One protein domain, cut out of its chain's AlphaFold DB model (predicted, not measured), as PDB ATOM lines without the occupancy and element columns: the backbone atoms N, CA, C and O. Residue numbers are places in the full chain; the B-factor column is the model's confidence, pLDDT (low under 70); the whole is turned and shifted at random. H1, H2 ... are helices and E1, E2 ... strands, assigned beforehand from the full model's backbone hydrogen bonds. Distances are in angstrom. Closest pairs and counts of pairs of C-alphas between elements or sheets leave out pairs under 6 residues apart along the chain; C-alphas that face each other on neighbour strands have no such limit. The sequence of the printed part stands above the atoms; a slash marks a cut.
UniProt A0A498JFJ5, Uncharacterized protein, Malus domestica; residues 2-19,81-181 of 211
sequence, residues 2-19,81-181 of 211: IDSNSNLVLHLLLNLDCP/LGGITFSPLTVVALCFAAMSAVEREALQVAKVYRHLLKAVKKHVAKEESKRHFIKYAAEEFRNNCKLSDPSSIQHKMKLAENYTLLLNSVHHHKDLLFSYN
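What this domain is: This is residues 2 to 19 and 81 to 181 of the 211 residues of an uncharacterized protein of Malus domestica (UniProt A0A498JFJ5). A long helix, H2, runs along most of the length of a loose rod; H3 folds back beside its last part, H4 turns again to run the same way as H2 and packs on its residues 109 to 123, and short H1 lies near the middle of H2. Residues 81 to 98 and 173 to 181 stick out at opposite ends. Printed are 119 residues, mostly helix, with H1, E1, H2, H3, H4 in order; radius of gyration of the C-alphas 19.8 A, spans 73 by 35 by 21 A.

Where its parts are: H1 is residues 6 to 14, from C-alpha 6 at (-19.769, 25.739, 27.738), 12.9 A. E1 is 84 to 86, 6.1 A; H2 88 to 123, 53.3 A; H3 127 to 144, 26.0 A; H4 150 to 179, 43.6 A, ending at C-alpha 179 (-10.690, 36.727, 74.394).

How they stand to each other: H2, the hub, touches H4 with residues 109 to 123 alone, closest C-alphas Leu 116 and Thr 164, 5.3 A, a shallow tilt of 31 degrees, the same way. H2 and H3 form a hairpin, closest C-alphas Leu 117 and Ile 134, 6.6 A. H1 only just touches H2, with 3 pairs of C-alphas within 8 A, closest Leu 10 and Ala 106. E1 pairs with no named strand. Every O i to N i+4 pair is within hydrogen-bond range in H2, H3 and H4, 4 of 5 in H1.

The domain as a whole: Residues 20 to 80 are cut out, C-alphas 19 and 81 being 40.5 A apart. Mean pLDDT of the printed part is 75.3; residues 2 to 19 are among those under 70.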
ATOM      1  N   ILE A   2     -16.501  19.260  21.697       30.72
ATOM      2  CA  ILE A   2     -17.756  19.786  22.264       30.72
ATOM      3  C   ILE A   2     -17.357  20.884  23.263       30.72
ATOM      4  O   ILE A   2     -17.516  20.686  24.450       30.72
ATOM      5  N   ASP A   3     -16.775  22.007  22.822       35.22
ATOM      6  CA  ASP A   3     -16.228  22.999  23.782       35.22
ATOM      7  C   ASP A   3     -16.479  24.475  23.429       35.22
ATOM      8  O   ASP A   3     -15.851  25.371  23.987       35.22
ATOM      9  N   SER A   4     -17.447  24.779  22.557       39.09
ATOM     10  CA  SER A   4     -17.791  26.182  22.239       39.09
ATOM     11  C   SER A   4     -19.025  26.710  22.988       39.09
ATOM     12  O   SER A   4     -19.149  27.917  23.173       39.09
ATOM     13  N   ASN A   5     -19.923  25.838  23.473       37.28
ATOM     14  CA  ASN A   5     -21.163  26.256  24.158       37.28
ATOM     15  C   ASN A   5     -21.030  26.374  25.688       37.28
ATOM     16  O   ASN A   5     -21.803  27.098  26.312       37.28
ATOM     17  N   SER A   6     -20.032  25.724  26.289       43.66
ATOM     18  CA  SER A   6     -19.769  25.739  27.738       43.66
ATOM     19  C   SER A   6     -19.305  27.120  28.227       43.66
ATOM     20  O   SER A   6     -19.663  27.559  29.319       43.66
ATOM     21  N   ASN A   7     -18.579  27.850  27.371       41.28
ATOM     22  CA  ASN A   7     -18.095  29.200  27.660       41.28
ATOM     23  C   ASN A   7     -19.216  30.247  27.658       41.28
ATOM     24  O   ASN A   7     -19.164  31.175  28.457       41.28
ATOM     25  N   LEU A   8     -20.259  30.099  26.831       41.28
ATOM     26  CA  LEU A   8     -21.355  31.077  26.741       41.28
ATOM     27  C   LEU A   8     -22.191  31.151  28.024       41.28
ATOM     28  O   LEU A   8     -22.602  32.239  28.416       41.28
ATOM     29  N   VAL A   9     -22.405  30.026  28.712       41.81
ATOM     30  CA  VAL A   9     -23.207  29.977  29.948       41.81
ATOM     31  C   VAL A   9     -22.429  30.531  31.146       41.81
ATOM     32  O   VAL A   9     -22.993  31.270  31.950       41.81
ATOM     33  N   LEU A  10     -21.120  30.269  31.230       42.62
ATOM     34  CA  LEU A  10     -20.236  30.895  32.224       42.62
ATOM     35  C   LEU A  10     -20.063  32.400  31.965       42.62
ATOM     36  O   LEU A  10     -20.113  33.189  32.911       42.62
ATOM     37  N   HIS A  11     -19.972  32.816  30.695       41.62
ATOM     38  CA  HIS A  11     -20.033  34.230  30.316       41.62
ATOM     39  C   HIS A  11     -21.379  34.855  30.720       41.62
ATOM     40  O   HIS A  11     -21.391  35.956  31.258       41.62
ATOM     41  N   LEU A  12     -22.511  34.178  30.514       40.38
ATOM     42  CA  LEU A  12     -23.841  34.693  30.872       40.38
ATOM     43  C   LEU A  12     -24.061  34.788  32.390       40.38
ATOM     44  O   LEU A  12     -24.679  35.743  32.849       40.38
ATOM     45  N   LEU A  13     -23.530  33.849  33.179       42.44
ATOM     46  CA  LEU A  13     -23.688  33.848  34.638       42.44
ATOM     47  C   LEU A  13     -22.763  34.844  35.354       42.44
ATOM     48  O   LEU A  13     -23.129  35.348  36.414       42.44
ATOM     49  N   LEU A  14     -21.595  35.161  34.780       43.88
ATOM     50  CA  LEU A  14     -20.627  36.100  35.369       43.88
ATOM     51  C   LEU A  14     -20.715  37.532  34.798       43.88
ATOM     52  O   LEU A  14     -20.194  38.455  35.422       43.88
ATOM     53  N   ASN A  15     -21.421  37.749  33.676       37.22
ATOM     54  CA  ASN A  15     -21.740  39.084  33.131       37.22
ATOM     55  C   ASN A  15     -23.104  39.646  33.583       37.22
ATOM     56  O   ASN A  15     -23.566  40.641  33.033       37.22
ATOM     57  N   LEU A  16     -23.761  39.063  34.592       43.47
ATOM     58  CA  LEU A  16     -25.025  39.605  35.119       43.47
ATOM     59  C   LEU A  16     -24.875  40.884  35.967       43.47
ATOM     60  O   LEU A  16     -25.879  41.407  36.442       43.47
ATOM     61  N   ASP A  17     -23.674  41.461  36.050       35.50
ATOM     62  CA  ASP A  17     -23.510  42.886  36.346       35.50
ATOM     63  C   ASP A  17     -23.345  43.686  35.032       35.50
ATOM     64  O   ASP A  17     -22.229  43.995  34.620       35.50
ATOM     65  N   CYS A  18     -24.502  44.079  34.463       29.67
ATOM     66  CA  CYS A  18     -24.777  45.097  33.415       29.67
ATOM     67  C   CYS A  18     -24.809  44.631  31.933       29.67
ATOM     68  O   CYS A  18     -23.791  44.128  31.468       29.67
ATOM     69  N   PRO A  19     -25.879  44.881  31.118       30.86
ATOM     70  CA  PRO A  19     -27.046  45.760  31.301       30.86
ATOM     71  C   PRO A  19     -28.395  45.098  30.895       30.86
ATOM     72  O   PRO A  19     -28.815  45.165  29.743       30.86
ATOM     73  N   LEU A  81     -24.070   8.175  14.877       44.06
ATOM     74  CA  LEU A  81     -22.814   8.867  15.155       44.06
ATOM     75  C   LEU A  81     -21.747   7.776  15.301       44.06
ATOM     76  O   LEU A  81     -21.747   7.032  16.278       44.06
ATOM     77  N   GLY A  82     -20.891   7.619  14.289       49.44
ATOM     78  CA  GLY A  82     -19.750   6.693  14.342       49.44
ATOM     79  C   GLY A  82     -20.079   5.192  14.296       49.44
ATOM     80  O   GLY A  82     -19.298   4.397  14.802       49.44
ATOM     81  N   GLY A  83     -21.213   4.784  13.714       50.34
ATOM     82  CA  GLY A  83     -21.551   3.361  13.523       50.34
ATOM     83  C   GLY A  83     -22.248   2.678  14.707       50.34
ATOM     84  O   GLY A  83     -22.548   1.491  14.629       50.34
ATOM     85  N   ILE A  84     -22.566   3.417  15.773       54.25
ATOM     86  CA  ILE A  84     -23.315   2.906  16.928       54.25
ATOM     87  C   ILE A  84     -24.754   3.425  16.855       54.25
ATOM     88  O   ILE A  84     -24.995   4.627  16.740       54.25
ATOM     89  N   THR A  85     -25.727   2.515  16.913       53.56
ATOM     90  CA  THR A  85     -27.155   2.846  16.917       53.56
ATOM     91  C   THR A  85     -27.580   3.316  18.305       53.56
ATOM     92  O   THR A  85     -27.843   2.498  19.188       53.56
ATOM     93  N   PHE A  86     -27.664   4.629  18.519       57.38
ATOM     94  CA  PHE A  86     -28.220   5.166  19.760       57.38
ATOM     95  C   PHE A  86     -29.745   5.290  19.655       57.38
ATOM     96  O   PHE A  86     -30.287   5.793  18.668       57.38
ATOM     97  N   SER A  87     -30.446   4.820  20.689       70.69
ATOM     98  CA  SER A  87     -31.865   5.115  20.876       70.69
ATOM     99  C   SER A  87     -32.043   6.630  21.071       70.69
ATOM    100  O   SER A  87     -31.223   7.258  21.743       70.69
ATOM    101  N   PRO A  88     -33.120   7.249  20.561       68.88
ATOM    102  CA  PRO A  88     -33.427   8.653  20.842       68.88
ATOM    103  C   PRO A  88     -33.426   8.973  22.347       68.88
ATOM    104  O   PRO A  88     -33.004  10.050  22.762       68.88
ATOM    105  N   LEU A  89     -33.822   7.999  23.176       71.06
ATOM    106  CA  LEU A  89     -33.805   8.106  24.634       71.06
ATOM    107  C   LEU A  89     -32.385   8.204  25.211       71.06
ATOM    108  O   LEU A  89     -32.171   8.963  26.153       71.06
ATOM    109  N   THR A  90     -31.406   7.482  24.656       72.44
ATOM    110  CA  THR A  90     -30.022   7.543  25.154       72.44
ATOM    111  C   THR A  90     -29.335   8.847  24.768       72.44
ATOM    112  O   THR A  90     -28.583   9.383  25.576       72.44
ATOM    113  N   VAL A  91     -29.638   9.415  23.597       69.69
ATOM    114  CA  VAL A  91     -29.125  10.739  23.201       69.69
ATOM    115  C   VAL A  91     -29.672  11.835  24.119       69.69
ATOM    116  O   VAL A  91     -28.907  12.661  24.613       69.69
ATOM    117  N   VAL A  92     -30.974  11.813  24.422       72.62
ATOM    118  CA  VAL A  92     -31.583  12.790  25.340       72.62
ATOM    119  C   VAL A  92     -31.061  12.626  26.767       72.62
ATOM    120  O   VAL A  92     -30.753  13.629  27.412       72.62
ATOM    121  N   ALA A  93     -30.882  11.392  27.246       74.38
ATOM    122  CA  ALA A  93     -30.289  11.137  28.556       74.38
ATOM    123  C   ALA A  93     -28.842  11.657  28.656       74.38
ATOM    124  O   ALA A  93     -28.487  12.278  29.656       74.38
ATOM    125  N   LEU A  94     -28.024  11.465  27.612       71.75
ATOM    126  CA  LEU A  94     -26.652  11.984  27.551       71.75
ATOM    127  C   LEU A  94     -26.614  13.519  27.534       71.75
ATOM    128  O   LEU A  94     -25.828  14.116  28.268       71.75
ATOM    129  N   CYS A  95     -27.490  14.167  26.759       70.12
ATOM    130  CA  CYS A  95     -27.606  15.628  26.749       70.12
ATOM    131  C   CYS A  95     -28.049  16.185  28.110       70.12
ATOM    132  O   CYS A  95     -27.475  17.165  28.585       70.12
ATOM    133  N   PHE A  96     -29.028  15.550  28.761       71.38
ATOM    134  CA  PHE A  96     -29.492  15.954  30.089       71.38
ATOM    135  C   PHE A  96     -28.398  15.786  31.152       71.38
ATOM    136  O   PHE A  96     -28.170  16.690  31.958       71.38
ATOM    137  N   ALA A  97     -27.661  14.670  31.117       70.88
ATOM    138  CA  ALA A  97     -26.534  14.432  32.013       70.88
ATOM    139  C   ALA A  97     -25.438  15.499  31.838       70.88
ATOM    140  O   ALA A  97     -25.015  16.100  32.826       70.88
ATOM    141  N   ALA A  98     -25.045  15.798  30.593       68.44
ATOM    142  CA  ALA A  98     -24.048  16.821  30.283       68.44
ATOM    143  C   ALA A  98     -24.471  18.222  30.760       68.44
ATOM    144  O   ALA A  98     -23.683  18.923  31.392       68.44
ATOM    145  N   MET A  99     -25.729  18.613  30.538       63.81
ATOM    146  CA  MET A  99     -26.249  19.893  31.031       63.81
ATOM    147  C   MET A  99     -26.267  19.976  32.559       63.81
ATOM    148  O   MET A  99     -25.850  20.986  33.127       63.81
ATOM    149  N   SER A 100     -26.693  18.903  33.230       69.44
ATOM    150  CA  SER A 100     -26.735  18.858  34.696       69.44
ATOM    151  C   SER A 100     -25.343  18.915  35.341       69.44
ATOM    152  O   SER A 100     -25.205  19.397  36.466       69.44
ATOM    153  N   ALA A 101     -24.300  18.447  34.647       67.38
ATOM    154  CA  ALA A 101     -22.920  18.526  35.118       67.38
ATOM    155  C   ALA A 101     -22.384  19.967  35.065       67.38
ATOM    156  O   ALA A 101     -21.857  20.457  36.064       67.38
ATOM    157  N   VAL A 102     -22.608  20.676  33.953       67.38
ATOM    158  CA  VAL A 102     -22.176  22.077  33.778       67.38
ATOM    159  C   VAL A 102     -22.855  23.007  34.789       67.38
ATOM    160  O   VAL A 102     -22.222  23.902  35.350       67.38
ATOM    161  N   GLU A 103     -24.135  22.772  35.091       70.50
ATOM    162  CA  GLU A 103     -24.867  23.563  36.088       70.50
ATOM    163  C   GLU A 103     -24.286  23.400  37.504       70.50
ATOM    164  O   GLU A 103     -24.184  24.375  38.255       70.50
ATOM    165  N   ARG A 104     -23.847  22.186  37.871       73.50
ATOM    166  CA  ARG A 104     -23.218  21.933  39.177       73.50
ATOM    167  C   ARG A 104     -21.915  22.704  39.328       73.50
ATOM    168  O   ARG A 104     -21.702  23.302  40.381       73.50
ATOM    169  N   GLU A 105     -21.068  22.718  38.306       73.06
ATOM    170  CA  GLU A 105     -19.791  23.438  38.347       73.06
ATOM    171  C   GLU A 105     -20.003  24.949  38.466       73.06
ATOM    172  O   GLU A 105     -19.424  25.588  39.348       73.06
ATOM    173  N   ALA A 106     -20.921  25.513  37.678       73.81
ATOM    174  CA  ALA A 106     -21.263  26.931  37.756       73.81
ATOM    175  C   ALA A 106     -21.813  27.325  39.143       73.81
ATOM    176  O   ALA A 106     -21.440  28.361  39.705       73.81
ATOM    177  N   LEU A 107     -22.654  26.475  39.742       80.12
ATOM    178  CA  LEU A 107     -23.181  26.692  41.089       80.12
ATOM    179  C   LEU A 107     -22.072  26.649  42.153       80.12
ATOM    180  O   LEU A 107     -22.114  27.426  43.112       80.12
ATOM    181  N   GLN A 108     -21.087  25.761  41.999       83.12
ATOM    182  CA  GLN A 108     -19.937  25.679  42.901       83.12
ATOM    183  C   GLN A 108     -19.060  26.930  42.799       83.12
ATOM    184  O   GLN A 108     -18.779  27.555  43.822       83.12
ATOM    185  N   VAL A 109     -18.725  27.381  41.586       84.69
ATOM    186  CA  VAL A 109     -17.963  28.626  41.365       84.69
ATOM    187  C   VAL A 109     -18.659  29.816  42.030       84.69
ATOM    188  O   VAL A 109     -18.040  30.572  42.784       84.69
ATOM    189  N   ALA A 110     -19.975  29.946  41.839       82.88
ATOM    190  CA  ALA A 110     -20.758  31.019  42.441       82.88
ATOM    191  C   ALA A 110     -20.803  30.949  43.981       82.88
ATOM    192  O   ALA A 110     -20.926  31.978  44.650       82.88
ATOM    193  N   LYS A 111     -20.742  29.752  44.580       88.44
ATOM    194  CA  LYS A 111     -20.643  29.592  46.042       88.44
ATOM    195  C   LYS A 111     -19.280  30.044  46.556       88.44
ATOM    196  O   LYS A 111     -19.241  30.853  47.482       88.44
ATOM    197  N   VAL A 112     -18.194  29.584  45.934       89.62
ATOM    198  CA  VAL A 112     -16.818  29.941  46.318       89.62
ATOM    199  C   VAL A 112     -16.606  31.451  46.226       89.62
ATOM    200  O   VAL A 112     -16.155  32.069  47.189       89.62
ATOM    201  N   TYR A 113     -17.034  32.070  45.124       88.38
ATOM    202  CA  TYR A 113     -16.968  33.519  44.941       88.38
ATOM    203  C   TYR A 113     -17.709  34.282  46.051       88.38
ATOM    204  O   TYR A 113     -17.157  35.191  46.676       88.38
ATOM    205  N   ARG A 114     -18.946  33.875  46.370       87.94
ATOM    206  CA  ARG A 114     -19.733  34.495  47.448       87.94
ATOM    207  C   ARG A 114     -19.082  34.323  48.817       87.94
ATOM    208  O   ARG A 114     -19.082  35.267  49.607       87.94
ATOM    209  N   HIS A 115     -18.545  33.143  49.110       90.06
ATOM    210  CA  HIS A 115     -17.863  32.877  50.374       90.06
ATOM    211  C   HIS A 115     -16.614  33.743  50.534       90.06
ATOM    212  O   HIS A 115     -16.449  34.365  51.586       90.06
ATOM    213  N   LEU A 116     -15.810  33.868  49.477       91.00
ATOM    214  CA  LEU A 116     -14.634  34.730  49.463       91.00
ATOM    215  C   LEU A 116     -15.019  36.194  49.706       91.00
ATOM    216  O   LEU A 116     -14.495  36.829  50.622       91.00
ATOM    217  N   LEU A 117     -15.991  36.724  48.957       89.38
ATOM    218  CA  LEU A 117     -16.445  38.107  49.129       89.38
ATOM    219  C   LEU A 117     -17.018  38.373  50.523       89.38
ATOM    220  O   LEU A 117     -16.781  39.435  51.100       89.38
ATOM    221  N   LYS A 118     -17.758  37.414  51.090       90.25
ATOM    222  CA  LYS A 118     -18.295  37.519  52.450       90.25
ATOM    223  C   LYS A 118     -17.171  37.562  53.486       90.25
ATOM    224  O   LYS A 118     -17.236  38.386  54.399       90.25
ATOM    225  N   ALA A 119     -16.145  36.727  53.330       89.81
ATOM    226  CA  ALA A 119     -14.989  36.705  54.219       89.81
ATOM    227  C   ALA A 119     -14.192  38.018  54.128       89.81
ATOM    228  O   ALA A 119     -13.952  38.657  55.149       89.81
ATOM    229  N   VAL A 120     -13.897  38.500  52.915       89.06
ATOM    230  CA  VAL A 120     -13.233  39.799  52.689       89.06
ATOM    231  C   VAL A 120     -14.046  40.944  53.299       89.06
ATOM    232  O   VAL A 120     -13.504  41.796  54.001       89.06
ATOM    233  N   LYS A 121     -15.370  40.949  53.098       88.00
ATOM    234  CA  LYS A 121     -16.260  41.988  53.633       88.00
ATOM    235  C   LYS A 121     -16.285  42.017  55.161       88.00
ATOM    236  O   LYS A 121     -16.435  43.111  55.710       88.00
ATOM    237  N   LYS A 122     -16.185  40.852  55.807       88.31
ATOM    238  CA  LYS A 122     -16.206  40.695  57.267       88.31
ATOM    239  C   LYS A 122     -14.879  41.104  57.910       88.31
ATOM    240  O   LYS A 122     -14.893  41.726  58.963       88.31
ATOM    241  N   HIS A 123     -13.764  40.750  57.279       85.00
ATOM    242  CA  HIS A 123     -12.459  40.732  57.939       85.00
ATOM    243  C   HIS A 123     -11.537  41.904  57.569       85.00
ATOM    244  O   HIS A 123     -10.655  42.263  58.349       85.00
ATOM    245  N   VAL A 124     -11.745  42.552  56.417       83.69
ATOM    246  CA  VAL A 124     -10.936  43.708  55.996       83.69
ATOM    247  C   VAL A 124     -11.466  44.998  56.632       83.69
ATOM    248  O   VAL A 124     -12.572  45.443  56.324       83.69
ATOM    249  N   ALA A 125     -10.658  45.601  57.512       71.50
ATOM    250  CA  ALA A 125     -11.056  46.724  58.368       71.50
ATOM    251  C   ALA A 125     -11.144  48.092  57.662       71.50
ATOM    252  O   ALA A 125     -11.972  48.914  58.042       71.50
ATOM    253  N   LYS A 126     -10.308  48.362  56.647       79.44
ATOM    254  CA  LYS A 126     -10.302  49.657  55.939       79.44
ATOM    255  C   LYS A 126     -11.249  49.617  54.739       79.44
ATOM    256  O   LYS A 126     -11.173  48.712  53.908       79.44
ATOM    257  N   GLU A 127     -12.130  50.609  54.631       78.19
ATOM    258  CA  GLU A 127     -13.169  50.628  53.595       78.19
ATOM    259  C   GLU A 127     -12.590  50.778  52.178       78.19
ATOM    260  O   GLU A 127     -13.042  50.114  51.244       78.19
ATOM    261  N   GLU A 128     -11.529  51.572  52.024       78.94
ATOM    262  CA  GLU A 128     -10.832  51.743  50.748       78.94
ATOM    263  C   GLU A 128     -10.133  50.457  50.300       78.94
ATOM    264  O   GLU A 128     -10.322  50.022  49.163       78.94
ATOM    265  N   SER A 129      -9.378  49.789  51.181       82.06
ATOM    266  CA  SER A 129      -8.694  48.539  50.820       82.06
ATOM    267  C   SER A 129      -9.692  47.426  50.507       82.06
ATOM    268  O   SER A 129      -9.499  46.664  49.563       82.06
ATOM    269  N   LYS A 130     -10.820  47.383  51.218       84.69
ATOM    270  CA  LYS A 130     -11.924  46.458  50.949       84.69
ATOM    271  C   LYS A 130     -12.491  46.610  49.538       84.69
ATOM    272  O   LYS A 130     -12.715  45.597  48.878       84.69
ATOM    273  N   ARG A 131     -12.686  47.839  49.042       86.62
ATOM    274  CA  ARG A 131     -13.131  48.074  47.654       86.62
ATOM    275  C   ARG A 131     -12.109  47.559  46.641       86.62
ATOM    276  O   ARG A 131     -12.503  46.901  45.681       86.62
ATOM    277  N   HIS A 132     -10.818  47.790  46.884       88.25
ATOM    278  CA  HIS A 132      -9.744  47.297  46.017       88.25
ATOM    279  C   HIS A 132      -9.695  45.767  45.974       88.25
ATOM    280  O   HIS A 132      -9.652  45.201  44.886       88.25
ATOM    281  N   PHE A 133      -9.790  45.087  47.121       87.88
ATOM    282  CA  PHE A 133      -9.803  43.621  47.169       87.88
ATOM    283  C   PHE A 133     -11.032  43.014  46.495       87.88
ATOM    284  O   PHE A 133     -10.904  42.025  45.778       87.88
ATOM    285  N   ILE A 134     -12.215  43.603  46.690       87.56
ATOM    286  CA  ILE A 134     -13.440  43.141  46.022       87.56
ATOM    287  C   ILE A 134     -13.316  43.315  44.505       87.56
ATOM    288  O   ILE A 134     -13.649  42.396  43.760       87.56
ATOM    289  N   LYS A 135     -12.805  44.466  44.046       90.38
ATOM    290  CA  LYS A 135     -12.585  44.736  42.621       90.38
ATOM    291  C   LYS A 135     -11.564  43.768  42.020       90.38
ATOM    292  O   LYS A 135     -11.848  43.172  40.989       90.38
ATOM    293  N   TYR A 136     -10.432  43.573  42.693       90.69
ATOM    294  CA  TYR A 136      -9.390  42.636  42.278       90.69
ATOM    295  C   TYR A 136      -9.921  41.203  42.192       90.69
ATOM    296  O   TYR A 136      -9.732  40.536  41.182       90.69
ATOM    297  N   ALA A 137     -10.657  40.742  43.209       89.06
ATOM    298  CA  ALA A 137     -11.276  39.423  43.178       89.06
ATOM    299  C   ALA A 137     -12.248  39.301  41.994       89.06
ATOM    300  O   ALA A 137     -12.165  38.348  41.229       89.06
ATOM    301  N   ALA A 138     -13.132  40.279  41.786       88.12
ATOM    302  CA  ALA A 138     -14.052  40.260  40.649       88.12
ATOM    303  C   ALA A 138     -13.317  40.214  39.297       88.12
ATOM    304  O   ALA A 138     -13.736  39.491  38.395       88.12
ATOM    305  N   GLU A 139     -12.215  40.949  39.156       89.56
ATOM    306  CA  GLU A 139     -11.392  40.969  37.947       89.56
ATOM    307  C   GLU A 139     -10.670  39.637  37.710       89.56
ATOM    308  O   GLU A 139     -10.726  39.106  36.603       89.56
ATOM    309  N   GLU A 140     -10.101  39.031  38.752       89.12
ATOM    310  CA  GLU A 140      -9.497  37.699  38.674       89.12
ATOM    311  C   GLU A 140     -10.514  36.643  38.223       89.12
ATOM    312  O   GLU A 140     -10.242  35.862  37.311       89.12
ATOM    313  N   PHE A 141     -11.720  36.627  38.800       87.25
ATOM    314  CA  PHE A 141     -12.762  35.688  38.369       87.25
ATOM    315  C   PHE A 141     -13.198  35.947  36.918       87.25
ATOM    316  O   PHE A 141     -13.361  34.991  36.164       87.25
ATOM    317  N   ARG A 142     -13.298  37.215  36.490       86.00
ATOM    318  CA  ARG A 142     -13.615  37.590  35.097       86.00
ATOM    319  C   ARG A 142     -12.525  37.186  34.104       86.00
ATOM    320  O   ARG A 142     -12.839  36.739  33.004       86.00
ATOM    321  N   ASN A 143     -11.253  37.320  34.471       86.75
ATOM    322  CA  ASN A 143     -10.129  36.930  33.621       86.75
ATOM    323  C   ASN A 143     -10.064  35.410  33.440       86.75
ATOM    324  O   ASN A 143      -9.818  34.928  32.333       86.75
ATOM    325  N   ASN A 144     -10.367  34.659  34.500       83.69
ATOM    326  CA  ASN A 144     -10.400  33.201  34.463       83.69
ATOM    327  C   ASN A 144     -11.615  32.636  33.693       83.69
ATOM    328  O   ASN A 144     -11.569  31.472  33.305       83.69
ATOM    329  N   CYS A 145     -12.645  33.437  33.366       74.44
ATOM    330  CA  CYS A 145     -13.754  33.025  32.482       74.44
ATOM    331  C   CYS A 145     -13.309  32.620  31.071       74.44
ATOM    332  O   CYS A 145     -14.073  31.991  30.348       74.44
ATOM    333  N   LYS A 146     -12.113  33.042  30.647       79.25
ATOM    334  CA  LYS A 146     -11.563  32.745  29.316       79.25
ATOM    335  C   LYS A 146     -10.858  31.386  29.266       79.25
ATOM    336  O   LYS A 146     -10.483  30.930  28.188       79.25
ATOM    337  N   LEU A 147     -10.637  30.755  30.421       76.75
ATOM    338  CA  LEU A 147      -9.979  29.459  30.513       76.75
ATOM    339  C   LEU A 147     -10.962  28.360  30.112       76.75
ATOM    340  O   LEU A 147     -12.056  28.271  30.652       76.75
ATOM    341  N   SER A 148     -10.549  27.522  29.163       74.56
ATOM    342  CA  SER A 148     -11.351  26.382  28.696       74.56
ATOM    343  C   SER A 148     -10.899  25.051  29.305       74.56
ATOM    344  O   SER A 148     -11.596  24.054  29.170       74.56
ATOM    345  N   ASP A 149      -9.740  25.017  29.974       82.75
ATOM    346  CA  ASP A 149      -9.200  23.787  30.552       82.75
ATOM    347  C   ASP A 149      -9.822  23.482  31.932       82.75
ATOM    348  O   ASP A 149      -9.611  24.258  32.875       82.75
ATOM    349  N   PRO A 150     -10.530  22.347  32.102       79.12
ATOM    350  CA  PRO A 150     -11.195  22.001  33.358       79.12
ATOM    351  C   PRO A 150     -10.227  21.831  34.537       79.12
ATOM    352  O   PRO A 150     -10.587  22.151  35.672       79.12
ATOM    353  N   SER A 151      -8.989  21.380  34.302       86.00
ATOM    354  CA  SER A 151      -8.011  21.182  35.382       86.00
ATOM    355  C   SER A 151      -7.564  22.515  35.997       86.00
ATOM    356  O   SER A 151      -7.519  22.669  37.223       86.00
ATOM    357  N   SER A 152      -7.339  23.520  35.146       84.75
ATOM    358  CA  SER A 152      -6.990  24.878  35.555       84.75
ATOM    359  C   SER A 152      -8.119  25.566  36.333       84.75
ATOM    360  O   SER A 152      -7.854  26.221  37.346       84.75
ATOM    361  N   ILE A 153      -9.379  25.355  35.927       83.44
ATOM    362  CA  ILE A 153     -10.566  25.898  36.604       83.44
ATOM    363  C   ILE A 153     -10.669  25.323  38.017       83.44
ATOM    364  O   ILE A 153     -10.739  26.078  38.989       83.44
ATOM    365  N   GLN A 154     -10.591  23.997  38.151       85.62
ATOM    366  CA  GLN A 154     -10.645  23.315  39.447       85.62
ATOM    367  C   GLN A 154      -9.508  23.767  40.372       85.62
ATOM    368  O   GLN A 154      -9.725  24.020  41.562       85.62
ATOM    369  N   HIS A 155      -8.299  23.952  39.834       90.62
ATOM    370  CA  HIS A 155      -7.181  24.462  40.621       90.62
ATOM    371  C   HIS A 155      -7.444  25.884  41.142       90.62
ATOM    372  O   HIS A 155      -7.237  26.146  42.333       90.62
ATOM    373  N   LYS A 156      -7.916  26.801  40.290       89.81
ATOM    374  CA  LYS A 156      -8.234  28.184  40.684       89.81
ATOM    375  C   LYS A 156      -9.382  28.242  41.695       89.81
ATOM    376  O   LYS A 156      -9.319  29.031  42.638       89.81
ATOM    377  N   MET A 157     -10.383  27.370  41.562       89.75
ATOM    378  CA  MET A 157     -11.458  27.230  42.549       89.75
ATOM    379  C   MET A 157     -10.915  26.803  43.915       89.75
ATOM    380  O   MET A 157     -11.163  27.478  44.913       89.75
ATOM    381  N   LYS A 158     -10.096  25.745  43.949       93.69
ATOM    382  CA  LYS A 158      -9.458  25.262  45.181       93.69
ATOM    383  C   LYS A 158      -8.565  26.326  45.822       93.69
ATOM    384  O   LYS A 158      -8.512  26.455  47.041       93.69
ATOM    385  N   LEU A 159      -7.883  27.126  45.003       94.12
ATOM    386  CA  LEU A 159      -7.076  28.245  45.476       94.12
ATOM    387  C   LEU A 159      -7.935  29.298  46.200       94.12
ATOM    388  O   LEU A 159      -7.584  29.724  47.299       94.12
ATOM    389  N   ALA A 160      -9.074  29.686  45.624       92.38
ATOM    390  CA  ALA A 160      -9.993  30.639  46.248       92.38
ATOM    391  C   ALA A 160     -10.604  30.105  47.558       92.38
ATOM    392  O   ALA A 160     -10.759  30.858  48.528       92.38
ATOM    393  N   GLU A 161     -10.905  28.807  47.625       94.31
ATOM    394  CA  GLU A 161     -11.333  28.148  48.863       94.31
ATOM    395  C   GLU A 161     -10.244  28.199  49.938       94.31
ATOM    396  O   GLU A 161     -10.516  28.627  51.060       94.31
ATOM    397  N   ASN A 162      -9.001  27.857  49.590       95.94
ATOM    398  CA  ASN A 162      -7.867  27.908  50.515       95.94
ATOM    399  C   ASN A 162      -7.649  29.316  51.083       95.94
ATOM    400  O   ASN A 162      -7.449  29.467  52.287       95.94
ATOM    401  N   TYR A 163      -7.742  30.356  50.248       93.12
ATOM    402  CA  TYR A 163      -7.654  31.739  50.723       93.12
ATOM    403  C   TYR A 163      -8.804  32.112  51.656       93.12
ATOM    404  O   TYR A 163      -8.590  32.792  52.660       93.12
ATOM    405  N   THR A 164     -10.017  31.644  51.364       93.81
ATOM    406  CA  THR A 164     -11.175  31.862  52.236       93.81
ATOM    407  C   THR A 164     -10.973  31.191  53.597       93.81
ATOM    408  O   THR A 164     -11.259  31.796  54.632       93.81
ATOM    409  N   LEU A 165     -10.454  29.959  53.613       94.94
ATOM    410  CA  LEU A 165     -10.129  29.228  54.838       94.94
ATOM    411  C   LEU A 165      -9.043  29.939  55.647       94.94
ATOM    412  O   LEU A 165      -9.241  30.166  56.838       94.94
ATOM    413  N   LEU A 166      -7.950  30.349  54.997       94.25
ATOM    414  CA  LEU A 166      -6.851  31.079  55.628       94.25
ATOM    415  C   LEU A 166      -7.332  32.386  56.266       94.25
ATOM    416  O   LEU A 166      -7.007  32.683  57.412       94.25
ATOM    417  N   LEU A 167      -8.133  33.169  55.539       92.19
ATOM    418  CA  LEU A 167      -8.640  34.436  56.054       92.19
ATOM    419  C   LEU A 167      -9.529  34.213  57.285       92.19
ATOM    420  O   LEU A 167      -9.416  34.930  58.276       92.19
ATOM    421  N   ASN A 168     -10.386  33.194  57.255       93.94
ATOM    422  CA  ASN A 168     -11.240  32.878  58.394       93.94
ATOM    423  C   ASN A 168     -10.450  32.351  59.599       93.94
ATOM    424  O   ASN A 168     -10.761  32.747  60.721       93.94
ATOM    425  N   SER A 169      -9.443  31.498  59.393       94.50
ATOM    426  CA  SER A 169      -8.648  30.933  60.489       94.50
ATOM    427  C   SER A 169      -7.785  31.991  61.173       94.50
ATOM    428  O   SER A 169      -7.797  32.082  62.398       94.50
ATOM    429  N   VAL A 170      -7.110  32.853  60.406       92.94
ATOM    430  CA  VAL A 170      -6.294  33.950  60.953       92.94
ATOM    431  C   VAL A 170      -7.140  34.873  61.823       92.94
ATOM    432  O   VAL A 170      -6.754  35.207  62.943       92.94
ATOM    433  N   HIS A 171      -8.321  35.254  61.340       90.44
ATOM    434  CA  HIS A 171      -9.214  36.112  62.109       90.44
ATOM    435  C   HIS A 171      -9.805  35.404  63.330       90.44
ATOM    436  O   HIS A 171      -9.886  36.011  64.392       90.44
ATOM    437  N   HIS A 172     -10.131  34.116  63.225       92.38
ATOM    438  CA  HIS A 172     -10.572  33.335  64.376       92.38
ATOM    439  C   HIS A 172      -9.500  33.265  65.477       92.38
ATOM    440  O   HIS A 172      -9.808  33.474  66.649       92.38
ATOM    441  N   HIS A 173      -8.233  33.045  65.112       91.50
ATOM    442  CA  HIS A 173      -7.126  33.065  66.070       91.50
ATOM    443  C   HIS A 173      -6.911  34.451  66.680       91.50
ATOM    444  O   HIS A 173      -6.667  34.555  67.879       91.50
ATOM    445  N   LYS A 174      -7.051  35.519  65.890       89.44
ATOM    446  CA  LYS A 174      -7.004  36.897  66.394       89.44
ATOM    447  C   LYS A 174      -8.088  37.150  67.449       89.44
ATOM    448  O   LYS A 174      -7.778  37.675  68.516       89.44
ATOM    449  N   ASP A 175      -9.328  36.746  67.181       88.62
ATOM    450  CA  ASP A 175     -10.440  36.891  68.128       88.62
ATOM    451  C   ASP A 175     -10.183  36.091  69.416       88.62
ATOM    452  O   ASP A 175     -10.425  36.576  70.523       88.62
ATOM    453  N   LEU A 176      -9.610  34.891  69.284       91.56
ATOM    454  CA  LEU A 176      -9.235  34.052  70.418       91.56
ATOM    455  C   LEU A 176      -8.161  34.722  71.290       91.56
ATOM    456  O   LEU A 176      -8.309  34.781  72.510       91.56
ATOM    457  N   LEU A 177      -7.115  35.295  70.687       89.44
ATOM    458  CA  LEU A 177      -6.067  36.020  71.415       89.44
ATOM    459  C   LEU A 177      -6.608  37.238  72.175       89.44
ATOM    460  O   LEU A 177      -6.114  37.543  73.264       89.44
ATOM    461  N   PHE A 178      -7.626  37.911  71.633       85.00
ATOM    462  CA  PHE A 178      -8.322  38.977  72.350       85.00
ATOM    463  C   PHE A 178      -9.183  38.448  73.496       85.00
ATOM    464  O   PHE A 178      -9.160  39.039  74.570       85.00
ATOM    465  N   SER A 179      -9.878  37.320  73.319       88.38
ATOM    466  CA  SER A 179     -10.690  36.727  74.394       88.38
ATOM    467  C   SER A 179      -9.867  36.304  75.614       88.38
ATOM    468  O   SER A 179     -10.312  36.479  76.744       88.38
ATOM    469  N   TYR A 180      -8.637  35.822  75.402       87.88
ATOM    470  CA  TYR A 180      -7.708  35.479  76.482       87.88
ATOM    471  C   TYR A 180      -6.904  36.677  76.996       87.88
ATOM    472  O   TYR A 180      -6.046  36.511  77.865       87.88
ATOM    473  N   ASN A 181      -7.153  37.878  76.467       79.69
ATOM    474  CA  ASN A 181      -6.441  39.095  76.842       79.69
ATOM    475  C   ASN A 181      -4.907  38.965  76.666       79.69
ATOM    476  O   ASN A 181      -4.126  39.526  77.437       79.69
TER     477      ASN A 181